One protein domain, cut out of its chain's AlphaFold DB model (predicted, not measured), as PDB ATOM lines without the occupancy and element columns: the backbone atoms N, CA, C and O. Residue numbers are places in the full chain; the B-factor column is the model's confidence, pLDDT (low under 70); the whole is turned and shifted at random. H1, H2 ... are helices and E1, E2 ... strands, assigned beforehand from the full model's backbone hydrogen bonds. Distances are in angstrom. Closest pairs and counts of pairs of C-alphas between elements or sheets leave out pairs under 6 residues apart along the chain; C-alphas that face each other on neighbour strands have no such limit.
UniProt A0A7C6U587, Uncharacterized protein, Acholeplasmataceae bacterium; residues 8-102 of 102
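AT A GLANCE: This is residues 8 to 102 of the 102 residues of an uncharacterized protein of Acholeplasmataceae bacterium (UniProt A0A7C6U587). A long, twisted ribbon of three antiparallel strands has one helix, H1, running along one face. Past E1, strands E2 and E3 go on as a two-stranded arm whose tip, residues 52 to 57, sticks out. The printed part has 95 residues, with named elements in the order E1, E2, E3, H1; the sheet order is E1 - E2 - E3, and the class is mixed, helices and strands. The whole is a loose rod, with a radius of gyration of the C-alphas of 17.2 A and spans of 61 by 24 by 19 A.

HOW THE PARTS SIT: E1, residues 20 to 30, E2, residues 35 to 50, and E3, residues 59 to 75, form a meander, each strand the antiparallel neighbour of the one before. Hairpin E1 and E2 has directions 149 degrees apart, with N 26 and O 39 within hydrogen-bond range at 2.8 A. Hairpin E2 and E3 has directions 168 degrees apart, with N 40 and O 70 at 2.8 A and N 50 and O 59 at 2.8 A. E3 bends by 54 degrees at residue 68. H1, residues 87 to 101, is on one face of the sheet, making two layers, at a height over the sheet of 6.8 A. H1 runs along the strands, at 24 degrees to E2 on the local plane. It lies over E2 and only just not over E1, on which 2 of its 15 C-alphas fall. The closest C-alphas of E3 and H1 are those of Lys 64 and Glu 101, 6.8 A apart. In H1 every O i to N i+4 pair is within hydrogen-bond range.

IN THESE COORDINATES: E1 begins at C-alpha 20 (90.542, 113.209, 135.796) and is 31.6 A long. E2 measures 44.9 A, E3 46.2 A and H1 20.5 A, ending at C-alpha 101 (100.169, 123.875, 127.784).

THE WHOLE: The C-alphas farthest apart, those of Asn 55 and Asp 77, are 62.2 A apart. The printed part has no cut. The link from E3 to H1 is long, 11 residues. Residue 102 alone is under pLDDT 70.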
ATOM      1  N   PRO A   8      88.213 130.321 117.014       93.75
ATOM      2  CA  PRO A   8      87.153 129.694 117.792       93.75
ATOM      3  C   PRO A   8      85.910 130.601 117.794       93.75
ATOM      4  O   PRO A   8      86.045 131.829 117.808       93.75
ATOM      5  N   GLU A   9      84.712 130.018 117.719       91.94
ATOM      6  CA  GLU A   9      83.455 130.786 117.758       91.94
ATOM      7  C   GLU A   9      83.171 131.350 119.158       91.94
ATOM      8  O   GLU A   9      82.634 132.452 119.276       91.94
ATOM      9  N   ASP A  10      83.618 130.642 120.198       90.69
ATOM     10  CA  ASP A  10      83.520 131.026 121.607       90.69
ATOM     11  C   ASP A  10      84.904 131.067 122.283       90.69
ATOM     12  O   ASP A  10      85.912 130.618 121.733       90.69
ATOM     13  N   GLU A  11      84.975 131.614 123.500       89.44
ATOM     14  CA  GLU A  11      86.185 131.507 124.326       89.44
ATOM     15  C   GLU A  11      86.491 130.036 124.652       89.44
ATOM     16  O   GLU A  11      85.583 129.240 124.905       89.44
ATOM     17  N   LEU A  12      87.780 129.669 124.666       89.62
ATOM     18  CA  LEU A  12      88.177 128.305 125.002       89.62
ATOM     19  C   LEU A  12      87.769 127.965 126.450       89.62
ATOM     20  O   LEU A  12      88.011 128.769 127.354       89.62
ATOM     21  N   PRO A  13      87.184 126.777 126.704       91.12
ATOM     22  CA  PRO A  13      86.726 126.403 128.040       91.12
ATOM     23  C   PRO A  13      87.855 126.383 129.074       91.12
ATOM     24  O   PRO A  13      88.914 125.792 128.841       91.12
ATOM     25  N   GLU A  14      87.613 126.965 130.250       91.69
ATOM     26  CA  GLU A  14      88.516 126.826 131.394       91.69
ATOM     27  C   GLU A  14      88.490 125.393 131.954       91.69
ATOM     28  O   GLU A  14      87.443 124.746 132.019       91.69
ATOM     29  N   LEU A  15      89.645 124.908 132.420       91.31
ATOM     30  CA  LEU A  15      89.738 123.603 133.076       91.31
ATOM     31  C   LEU A  15      89.206 123.666 134.509       91.31
ATOM     32  O   LEU A  15      89.618 124.503 135.318       91.31
ATOM     33  N   GLU A  16      88.357 122.706 134.868       90.06
ATOM     34  CA  GLU A  16      87.914 122.553 136.248       90.06
ATOM     35  C   GLU A  16      89.086 122.136 137.148       90.06
ATOM     36  O   GLU A  16      89.934 121.323 136.772       90.06
ATOM     37  N   HIS A  17      89.096 122.621 138.394       88.31
ATOM     38  CA  HIS A  17      90.041 122.189 139.431       88.31
ATOM     39  C   HIS A  17      89.667 120.810 139.991       88.31
ATOM     40  O   HIS A  17      89.362 120.648 141.175       88.31
ATOM     41  N   LYS A  18      89.655 119.807 139.116       88.62
ATOM     42  CA  LYS A  18      89.227 118.448 139.416       88.62
ATOM     43  C   LYS A  18      90.099 117.452 138.669       88.62
ATOM     44  O   LYS A  18      90.288 117.564 137.460       88.62
ATOM     45  N   GLU A  19      90.598 116.462 139.402       90.19
ATOM     46  CA  GLU A  19      91.368 115.377 138.805       90.19
ATOM     47  C   GLU A  19      90.513 114.538 137.860       90.19
ATOM     48  O   GLU A  19      89.359 114.207 138.158       90.19
ATOM     49  N   GLY A  20      91.123 114.140 136.748       92.88
ATOM     50  CA  GLY A  20      90.542 113.209 135.796       92.88
ATOM     51  C   GLY A  20      90.548 113.727 134.366       92.88
ATOM     52  O   GLY A  20      91.311 114.615 133.997       92.88
ATOM     53  N   CYS A  21      89.705 113.098 133.555       94.69
ATOM     54  CA  CYS A  21      89.519 113.421 132.149       94.69
ATOM     55  C   CYS A  21      88.491 114.542 132.003       94.69
ATOM     56  O   CYS A  21      87.386 114.427 132.542       94.69
ATOM     57  N   GLN A  22      88.845 115.590 131.265       93.94
ATOM     58  CA  GLN A  22      87.934 116.653 130.860       93.94
ATOM     59  C   GLN A  22      87.895 116.691 129.331       93.94
ATOM     60  O   GLN A  22      88.944 116.697 128.684       93.94
ATOM     61  N   VAL A  23      86.688 116.646 128.768       94.88
ATOM     62  CA  VAL A  23      86.455 116.612 127.320       94.88
ATOM     63  C   VAL A  23      85.591 117.801 126.944       94.88
ATOM     64  O   VAL A  23      84.549 118.015 127.568       94.88
ATOM     65  N   PHE A  24      86.016 118.541 125.927       93.81
ATOM     66  CA  PHE A  24      85.327 119.736 125.457       93.81
ATOM     67  C   PHE A  24      85.125 119.692 123.951       93.81
ATOM     68  O   PHE A  24      85.968 119.170 123.226       93.81
ATOM     69  N   GLU A  25      84.016 120.271 123.509       96.19
ATOM     70  CA  GLU A  25      83.738 120.565 122.109       96.19
ATOM     71  C   GLU A  25      84.051 122.043 121.865       96.19
ATOM     72  O   GLU A  25      83.670 122.897 122.669       96.19
ATOM     73  N   ILE A  26      84.796 122.329 120.802       95.69
ATOM     74  CA  ILE A  26      85.188 123.674 120.394       95.69
ATOM     75  C   ILE A  26      84.912 123.807 118.904       95.69
ATOM     76  O   ILE A  26      85.484 123.077 118.086       95.69
ATOM     77  N   ASP A  27      84.080 124.783 118.566       96.12
ATOM     78  CA  ASP A  27      83.780 125.124 117.188       96.12
ATOM     79  C   ASP A  27      84.769 126.168 116.685       96.12
ATOM     80  O   ASP A  27      84.947 127.237 117.271       96.12
ATOM     81  N   PHE A  28      85.436 125.843 115.584       95.94
ATOM     82  CA  PHE A  28      86.343 126.727 114.876       95.94
ATOM     83  C   PHE A  28      85.778 127.085 113.515       95.94
ATOM     84  O   PHE A  28      85.197 126.261 112.806       95.94
ATOM     85  N   ARG A  29      86.059 128.314 113.101       95.12
ATOM     86  CA  ARG A  29      85.700 128.830 111.793       95.12
ATOM     87  C   ARG A  29      86.927 129.290 111.030       95.12
ATOM     88  O   ARG A  29      87.813 129.947 111.577       95.12
ATOM     89  N   ASP A  30      86.947 128.962 109.745       94.06
ATOM     90  CA  ASP A  30      87.942 129.427 108.788       94.06
ATOM     91  C   ASP A  30      87.240 130.157 107.645       94.06
ATOM     92  O   ASP A  30      86.870 129.572 106.627       94.06
ATOM     93  N   GLU A  31      87.062 131.466 107.807       91.25
ATOM     94  CA  GLU A  31      86.401 132.312 106.806       91.25
ATOM     95  C   GLU A  31      87.180 132.375 105.479       91.25
ATOM     96  O   GLU A  31      86.611 132.669 104.430       91.25
ATOM     97  N   ALA A  32      88.492 132.106 105.482       89.50
ATOM     98  CA  ALA A  32      89.302 132.188 104.269       89.50
ATOM     99  C   ALA A  32      89.081 130.997 103.326       89.50
ATOM    100  O   ALA A  32      89.306 131.141 102.109       89.50
ATOM    101  N   ASN A  33      88.683 129.855 103.894       90.19
ATOM    102  CA  ASN A  33      88.368 128.616 103.190       90.19
ATOM    103  C   ASN A  33      86.887 128.206 103.288       90.19
ATOM    104  O   ASN A  33      86.531 127.192 102.699       90.19
ATOM    105  N   GLU A  34      86.049 128.999 103.965       94.12
ATOM    106  CA  GLU A  34      84.614 128.749 104.166       94.12
ATOM    107  C   GLU A  34      84.349 127.413 104.876       94.12
ATOM    108  O   GLU A  34      83.486 126.631 104.470       94.12
ATOM    109  N   PHE A  35      85.124 127.143 105.935       94.69
ATOM    110  CA  PHE A  35      85.002 125.923 106.732       94.69
ATOM    111  C   PHE A  35      84.479 126.171 108.145       94.69
ATOM    112  O   PHE A  35      84.829 127.160 108.796       94.69
ATOM    113  N   LEU A  36      83.693 125.207 108.618       95.44
ATOM    114  CA  LEU A  36      83.290 125.012 110.003       95.44
ATOM    115  C   LEU A  36      83.928 123.718 110.517       95.44
ATOM    116  O   LEU A  36      83.854 122.674 109.865       95.44
ATOM    117  N   ILE A  37      84.576 123.784 111.673       96.44
ATOM    118  CA  ILE A  37      85.374 122.693 112.221       96.44
ATOM    119  C   ILE A  37      84.948 122.443 113.663       96.44
ATOM    120  O   ILE A  37      85.210 123.259 114.538       96.44
ATOM    121  N   ILE A  38      84.342 121.287 113.905       96.62
ATOM    122  CA  ILE A  38      83.936 120.841 115.241       96.62
ATOM    123  C   ILE A  38      85.090 120.025 115.810       96.62
ATOM    124  O   ILE A  38      85.477 119.018 115.210       96.62
ATOM    125  N   THR A  39      85.658 120.459 116.932       97.12
ATOM    126  CA  THR A  39      86.850 119.848 117.537       97.12
ATOM    127  C   THR A  39      86.546 119.327 118.931       97.12
ATOM    128  O   THR A  39      86.052 120.066 119.772       97.12
ATOM    129  N   PHE A  40      86.895 118.074 119.201       96.88
ATOM    130  CA  PHE A  40      86.812 117.458 120.519       96.88
ATOM    131  C   PHE A  40      88.207 117.355 121.121       96.88
ATOM    132  O   PHE A  40      89.092 116.704 120.563       96.88
ATOM    133  N   VAL A  41      88.405 117.988 122.272       96.25
ATOM    134  CA  VAL A  41      89.691 118.004 122.974       96.25
ATOM    135  C   VAL A  41      89.570 117.204 124.257       96.25
ATOM    136  O   VAL A  41      88.720 117.500 125.095       96.25
ATOM    137  N   THR A  42      90.445 116.215 124.425       96.31
ATOM    138  CA  THR A  42      90.546 115.414 125.648       96.31
ATOM    139  C   THR A  42      91.784 115.827 126.431       96.31
ATOM    140  O   THR A  42      92.907 115.678 125.948       96.31
ATOM    141  N   ILE A  43      91.593 116.311 127.658       95.25
ATOM    142  CA  ILE A  43      92.672 116.772 128.537       95.25
ATOM    143  C   ILE A  43      92.636 115.979 129.841       95.25
ATOM    144  O   ILE A  43      91.605 115.895 130.515       95.25
ATOM    145  N   PHE A  44      93.780 115.418 130.227       94.38
ATOM    146  CA  PHE A  44      93.965 114.855 131.557       94.38
ATOM    147  C   PHE A  44      94.466 115.920 132.521       94.38
ATOM    148  O   PHE A  44      95.484 116.577 132.299       94.38
ATOM    149  N   VAL A  45      93.748 116.051 133.630       93.25
ATOM    150  CA  VAL A  45      94.030 117.012 134.685       93.25
ATOM    151  C   VAL A  45      94.453 116.272 135.948       93.25
ATOM    152  O   VAL A  45      93.747 115.392 136.444       93.25
ATOM    153  N   THR A  46      95.616 116.639 136.479       92.56
ATOM    154  CA  THR A  46      96.146 116.165 137.766       92.56
ATOM    155  C   THR A  46      96.305 117.351 138.708       92.56
ATOM    156  O   THR A  46      96.782 118.410 138.296       92.56
ATOM    157  N   LEU A  47      95.918 117.188 139.976       91.38
ATOM    158  CA  LEU A  47      96.052 118.236 140.981       91.38
ATOM    159  C   LEU A  47      97.296 117.972 141.824       91.38
ATOM    160  O   LEU A  47      97.333 117.080 142.669       91.38
ATOM    161  N   GLU A  48      98.327 118.783 141.630       89.88
ATOM    162  CA  GLU A  48      99.525 118.717 142.456       89.88
ATOM    163  C   GLU A  48      99.332 119.593 143.692       89.88
ATOM    164  O   GLU A  48      99.268 120.821 143.618       89.88
ATOM    165  N   LYS A  49      99.229 118.943 144.854       89.56
ATOM    166  CA  LYS A  49      99.129 119.619 146.143       89.56
ATOM    167  C   LYS A  49     100.507 119.746 146.782       89.56
ATOM    168  O   LYS A  49     101.201 118.752 146.985       89.56
ATOM    169  N   SER A  50     100.862 120.960 147.177       88.69
ATOM    170  CA  SER A  50     102.044 121.250 147.987       88.69
ATOM    171  C   SER A  50     101.666 121.983 149.279       88.69
ATOM    172  O   SER A  50     100.527 122.426 149.447       88.69
ATOM    173  N   GLY A  51     102.609 122.064 150.219       86.25
ATOM    174  CA  GLY A  51     102.381 122.607 151.560       86.25
ATOM    175  C   GLY A  51     101.819 121.577 152.546       86.25
ATOM    176  O   GLY A  51     101.258 120.549 152.164       86.25
ATOM    177  N   ASP A  52     101.997 121.842 153.840       86.69
ATOM    178  CA  ASP A  52     101.519 120.983 154.930       86.69
ATOM    179  C   ASP A  52     100.206 121.496 155.548       86.69
ATOM    180  O   ASP A  52      99.540 120.753 156.270       86.69
ATOM    181  N   GLY A  53      99.797 122.725 155.215       85.94
ATOM    182  CA  GLY A  53      98.625 123.400 155.773       85.94
ATOM    183  C   GLY A  53      98.837 123.931 157.194       85.94
ATOM    184  O   GLY A  53      97.900 124.476 157.770       85.94
ATOM    185  N   TYR A  54     100.046 123.785 157.748       84.31
ATOM    186  CA  TYR A  54     100.408 124.202 159.104       84.31
ATOM    187  C   TYR A  54     101.501 125.272 159.088       84.31
ATOM    188  O   TYR A  54     101.268 126.394 159.530       84.31
ATOM    189  N   ASN A  55     102.684 124.943 158.564       91.31
ATOM    190  CA  ASN A  55     103.814 125.867 158.431       91.31
ATOM    191  C   ASN A  55     103.880 126.485 157.030       91.31
ATOM    192  O   ASN A  55     104.391 127.588 156.863       91.31
ATOM    193  N   THR A  56     103.375 125.769 156.021       84.38
ATOM    194  CA  THR A  56     103.264 126.219 154.630       84.38
ATOM    195  C   THR A  56     101.815 126.040 154.175       84.38
ATOM    196  O   THR A  56     101.329 124.904 154.191       84.38
ATOM    197  N   PRO A  57     101.105 127.116 153.783       89.00
ATOM    198  CA  PRO A  57      99.747 127.017 153.253       89.00
ATOM    199  C   PRO A  57      99.651 126.003 152.113       89.00
ATOM    200  O   PRO A  57     100.615 125.808 151.374       89.00
ATOM    201  N   TYR A  58      98.488 125.366 151.968       88.38
ATOM    202  CA  TYR A  58      98.261 124.505 150.814       88.38
ATOM    203  C   TYR A  58      98.244 125.333 149.529       88.38
ATOM    204  O   TYR A  58      97.524 126.325 149.444       88.38
ATOM    205  N   ASP A  59      99.004 124.876 148.539       88.75
ATOM    206  CA  ASP A  59      98.975 125.365 147.162       88.75
ATOM    207  C   ASP A  59      98.587 124.187 146.262       88.75
ATOM    208  O   ASP A  59      99.157 123.097 146.390       88.75
ATOM    209  N   ILE A  60      97.582 124.383 145.409       88.44
ATOM    210  CA  ILE A  60      97.092 123.372 144.469       88.44
ATOM    211  C   ILE A  60      97.371 123.895 143.073       88.44
ATOM    212  O   ILE A  60      96.877 124.955 142.693       88.44
ATOM    213  N   ARG A  61      98.139 123.129 142.306       88.62
ATOM    214  CA  ARG A  61      98.455 123.448 140.918       88.62
ATOM    215  C   ARG A  61      97.799 122.445 139.993       88.62
ATOM    216  O   ARG A  61      97.811 121.243 140.249       88.62
ATOM    217  N   LEU A  62      97.251 122.966 138.905       88.88
ATOM    218  CA  LEU A  62      96.746 122.171 137.801       88.88
ATOM    219  C   LEU A  62      97.913 121.749 136.916       88.88
ATOM    220  O   LEU A  62      98.605 122.590 136.344       88.88
ATOM    221  N   LYS A  63      98.104 120.441 136.782       89.56
ATOM    222  CA  LYS A  63      98.918 119.862 135.722       89.56
ATOM    223  C   LYS A  63      97.982 119.337 134.643       89.56
ATOM    224  O   LYS A  63      97.080 118.555 134.937       89.56
ATOM    225  N   LYS A  64      98.203 119.802 133.420       90.50
ATOM    226  CA  LYS A  64      97.376 119.562 132.239       90.50
ATOM    227  C   LYS A  64      98.202 118.811 131.193       90.50
ATOM    228  O   LYS A  64      99.378 119.117 131.018       90.50
ATOM    229  N   ASP A  65      97.600 117.798 130.582       91.31
ATOM    230  CA  ASP A  65      98.190 116.980 129.518       91.31
ATOM    231  C   ASP A  65      97.131 116.765 128.435       91.31
ATOM    232  O   ASP A  65      96.071 116.189 128.709       91.31
ATOM    233  N   ILE A  66      97.377 117.274 127.227       93.31
ATOM    234  CA  ILE A  66      96.456 117.089 126.103       93.31
ATOM    235  C   ILE A  66      96.632 115.661 125.600       93.31
ATOM    236  O   ILE A  66      97.662 115.305 125.030       93.31
ATOM    237  N   HIS A  67      95.611 114.840 125.815       93.25
ATOM    238  CA  HIS A  67      95.645 113.438 125.437       93.25
ATOM    239  C   HIS A  67      95.321 113.233 123.962       93.25
ATOM    240  O   HIS A  67      95.995 112.450 123.293       93.25
ATOM    241  N   ASP A  68      94.274 113.906 123.484       95.50
ATOM    242  CA  ASP A  68      93.754 113.694 122.141       95.50
ATOM    243  C   ASP A  68      93.011 114.920 121.599       95.50
ATOM    244  O   ASP A  68      92.421 115.694 122.362       95.50
ATOM    245  N   ILE A  69      93.056 115.072 120.276       96.06
ATOM    246  CA  ILE A  69      92.353 116.107 119.513       96.06
ATOM    247  C   ILE A  69      91.691 115.418 118.319       96.06
ATOM    248  O   ILE A  69      92.342 115.095 117.322       96.06
ATOM    249  N   GLU A  70      90.380 115.235 118.398       96.38
ATOM    250  CA  GLU A  70      89.565 114.749 117.289       96.38
ATOM    251  C   GLU A  70      88.838 115.923 116.635       96.38
ATOM    252  O   GLU A  70      88.506 116.900 117.298       96.38
ATOM    253  N   TYR A  71      88.562 115.858 115.332       96.88
ATOM    254  CA  TYR A  71      87.783 116.913 114.685       96.88
ATOM    255  C   TYR A  71      87.019 116.437 113.451       96.88
ATOM    256  O   TYR A  71      87.314 115.410 112.820       96.88
ATOM    257  N   HIS A  72      86.028 117.236 113.076       96.56
ATOM    258  CA  HIS A  72      85.264 117.116 111.846       96.56
ATOM    259  C   HIS A  72      85.237 118.462 111.131       96.56
ATOM    260  O   HIS A  72      84.920 119.474 111.740       96.56
ATOM    261  N   CYS A  73      85.562 118.467 109.840       95.69
ATOM    262  CA  CYS A  73      85.557 119.664 109.006       95.69
ATOM    263  C   CYS A  73      84.409 119.601 107.993       95.69
ATOM    264  O   CYS A  73      84.198 118.565 107.348       95.69
ATOM    265  N   PHE A  74      83.699 120.712 107.845       95.88
ATOM    266  CA  PHE A  74      82.592 120.901 106.918       95.88
ATOM    267  C   PHE A  74      82.780 122.203 106.143       95.88
ATOM    268  O   PHE A  74      83.287 123.178 106.692       95.88
ATOM    269  N   ASP A  75      82.360 122.235 104.882       94.56
ATOM    270  CA  ASP A  75      82.159 123.499 104.171       94.56
ATOM    271  C   ASP A  75      80.842 124.170 104.606       94.56
ATOM    272  O   ASP A  75      80.017 123.575 105.304       94.56
ATOM    273  N   PHE A  76      80.630 125.423 104.207       92.62
ATOM    274  CA  PHE A  76      79.399 126.158 104.540       92.62
ATOM    275  C   PHE A  76      78.137 125.618 103.852       92.62
ATOM    276  O   PHE A  76      77.028 125.933 104.285       92.62
ATOM    277  N   ASP A  77      78.290 124.767 102.836       93.88
ATOM    278  CA  ASP A  77      77.182 124.020 102.235       93.88
ATOM    279  C   ASP A  77      76.838 122.748 103.045       93.88
ATOM    280  O   ASP A  77      75.863 122.054 102.741       93.88
ATOM    281  N   GLY A  78      77.607 122.444 104.098       92.19
ATOM    282  CA  GLY A  78      77.416 121.309 104.999       92.19
ATOM    283  C   GLY A  78      78.047 120.002 104.512       92.19
ATOM    284  O   GLY A  78      77.788 118.942 105.091       92.19
ATOM    285  N   ASN A  79      78.869 120.030 103.460       95.50
ATOM    286  CA  ASN A  79      79.580 118.846 102.992       95.50
ATOM    287  C   ASN A  79      80.817 118.600 103.844       95.50
ATOM    288  O   ASN A  79      81.581 119.509 104.164       95.50
ATOM    289  N   ARG A  80      81.059 117.329 104.166       94.69
ATOM    290  CA  ARG A  80      82.262 116.927 104.891       94.69
ATOM    291  C   ARG A  80      83.503 117.145 104.027       94.69
ATOM    292  O   ARG A  80      83.597 116.602 102.926       94.69
ATOM    293  N   VAL A  81      84.484 117.849 104.581       93.12
ATOM    294  CA  VAL A  81      85.787 118.098 103.961       93.12
ATOM    295  C   VAL A  81      86.833 117.200 104.616       93.12
ATOM    296  O   VAL A  81      86.860 117.021 105.835       93.12
ATOM    297  N   ILE A  82      87.693 116.596 103.798       92.06
ATOM    298  CA  ILE A  82      88.803 115.763 104.263       92.06
ATOM    299  C   ILE A  82      90.058 116.633 104.325       92.06
ATOM    300  O   ILE A  82      90.433 117.252 103.330       92.06
ATOM    301  N   ASP A  83      90.726 116.654 105.478       89.88
ATOM    302  CA  ASP A  83      92.015 117.332 105.656       89.88
ATOM    303  C   ASP A  83      93.153 116.503 105.049       89.88
ATOM    304  O   ASP A  83      93.924 115.813 105.727       89.88
ATOM    305  N   GLU A  84      93.235 116.530 103.726       82.12
ATOM    306  CA  GLU A  84      94.325 115.895 103.003       82.12
ATOM    307  C   GLU A  84      95.659 116.575 103.361       82.12
ATOM    308  O   GLU A  84      95.955 117.693 102.942       82.12
ATOM    309  N   GLY A  85      96.489 115.879 104.145       83.75
ATOM    310  CA  GLY A  85      97.813 116.357 104.561       83.75
ATOM    311  C   GLY A  85      97.902 116.901 105.992       83.75
ATOM    312  O   GLY A  85      98.998 117.297 106.411       83.75
ATOM    313  N   GLY A  86      96.804 116.873 106.755       89.88
ATOM    314  CA  GLY A  86      96.812 117.195 108.185       89.88
ATOM    315  C   GLY A  86      97.093 118.671 108.479       89.88
ATOM    316  O   GLY A  86      97.791 118.977 109.446       89.88
ATOM    317  N   VAL A  87      96.684 119.581 107.593       92.25
ATOM    318  CA  VAL A  87      96.967 121.017 107.728       92.25
ATOM    319  C   VAL A  87      96.033 121.649 108.757       92.25
ATOM    320  O   VAL A  87      96.497 122.444 109.571       92.25
ATOM    321  N   ILE A  88      94.753 121.262 108.758       93.38
ATOM    322  CA  ILE A  88      93.770 121.711 109.755       93.38
ATOM    323  C   ILE A  88      94.170 121.178 111.129       93.38
ATOM    324  O   ILE A  88      94.269 121.954 112.077       93.38
ATOM    325  N   TYR A  89      94.508 119.886 111.214       94.81
ATOM    326  CA  TYR A  89      94.948 119.273 112.472       94.81
ATOM    327  C   TYR A  89      96.136 120.011 113.107       94.81
ATOM    328  O   TYR A  89      96.135 120.275 114.304       94.81
ATOM    329  N   LYS A  90      97.148 120.385 112.315       94.12
ATOM    330  CA  LYS A  90      98.332 121.095 112.829       94.12
ATOM    331  C   LYS A  90      98.002 122.472 113.393       94.12
ATOM    332  O   LYS A  90      98.621 122.884 114.372       94.12
ATOM    333  N   GLU A  91      97.073 123.194 112.771       94.19
ATOM    334  CA  GLU A  91      96.676 124.510 113.277       94.19
ATOM    335  C   GLU A  91      95.814 124.376 114.541       94.19
ATOM    336  O   GLU A  91      96.053 125.108 115.501       94.19
ATOM    337  N   LEU A  92      94.908 123.388 114.597       95.12
ATOM    338  CA  LEU A  92      94.165 123.043 115.820       95.12
ATOM    339  C   LEU A  92      95.117 122.695 116.969       95.12
ATOM    340  O   LEU A  92      95.028 123.280 118.045       95.12
ATOM    341  N   GLU A  93      96.069 121.790 116.727       94.75
ATOM    342  CA  GLU A  93      97.062 121.371 117.719       94.75
ATOM    343  C   GLU A  93      97.844 122.568 118.265       94.75
ATOM    344  O   GLU A  93      98.044 122.682 119.474       94.75
ATOM    345  N   LYS A  94      98.261 123.488 117.391       92.94
ATOM    346  CA  LYS A  94      98.989 124.694 117.786       92.94
ATOM    347  C   LYS A  94      98.155 125.607 118.686       92.94
ATOM    348  O   LYS A  94      98.695 126.099 119.673       92.94
ATOM    349  N   ILE A  95      96.886 125.847 118.354       93.06
ATOM    350  CA  ILE A  95      95.994 126.700 119.156       93.06
ATOM    351  C   ILE A  95      95.718 126.045 120.513       93.06
ATOM    352  O   ILE A  95      95.922 126.666 121.551       93.06
ATOM    353  N   ILE A  96      95.336 124.767 120.511       93.44
ATOM    354  CA  ILE A  96      94.968 124.031 121.727       93.44
ATOM    355  C   ILE A  96      96.171 123.906 122.670       93.44
ATOM    356  O   ILE A  96      96.042 124.174 123.862       93.44
ATOM    357  N   LYS A  97      97.363 123.564 122.163       92.06
ATOM    358  CA  LYS A  97      98.584 123.530 122.986       92.06
ATOM    359  C   LYS A  97      98.971 124.905 123.502       92.06
ATOM    360  O   LYS A  97      99.432 125.022 124.632       92.06
ATOM    361  N   TRP A  98      98.778 125.953 122.702       91.06
ATOM    362  CA  TRP A  98      99.091 127.302 123.149       91.06
ATOM    363  C   TRP A  98      98.270 127.706 124.381       91.06
ATOM    364  O   TRP A  98      98.844 128.274 125.308       91.06
ATOM    365  N   ASP A  99      96.985 127.362 124.426       89.94
ATOM    366  CA  ASP A  99      96.099 127.692 125.551       89.94
ATOM    367  C   ASP A  99      96.231 126.709 126.729       89.94
ATOM    368  O   ASP A  99      96.277 127.097 127.901       89.94
ATOM    369  N   TYR A 100      96.345 125.409 126.445       87.50
ATOM    370  CA  TYR A 100      96.333 124.365 127.472       87.50
ATOM    371  C   TYR A 100      97.707 123.796 127.836       87.50
ATOM    372  O   TYR A 100      97.758 122.925 128.690       87.50
ATOM    373  N   GLU A 101      98.829 124.279 127.307       81.69
ATOM    374  CA  GLU A 101     100.169 123.875 127.784       81.69
ATOM    375  C   GLU A 101     101.057 125.049 128.222       81.69
ATOM    376  O   GLU A 101     101.980 124.818 129.008       81.69
ATOM    377  N   ASN A 102     100.772 126.289 127.801       66.19
ATOM    378  CA  ASN A 102     101.424 127.483 128.366       66.19
ATOM    379  C   ASN A 102     100.788 127.931 129.689       66.19
ATOM    380  O   ASN A 102     101.500 128.616 130.456       66.19
TER     381      ASN A 102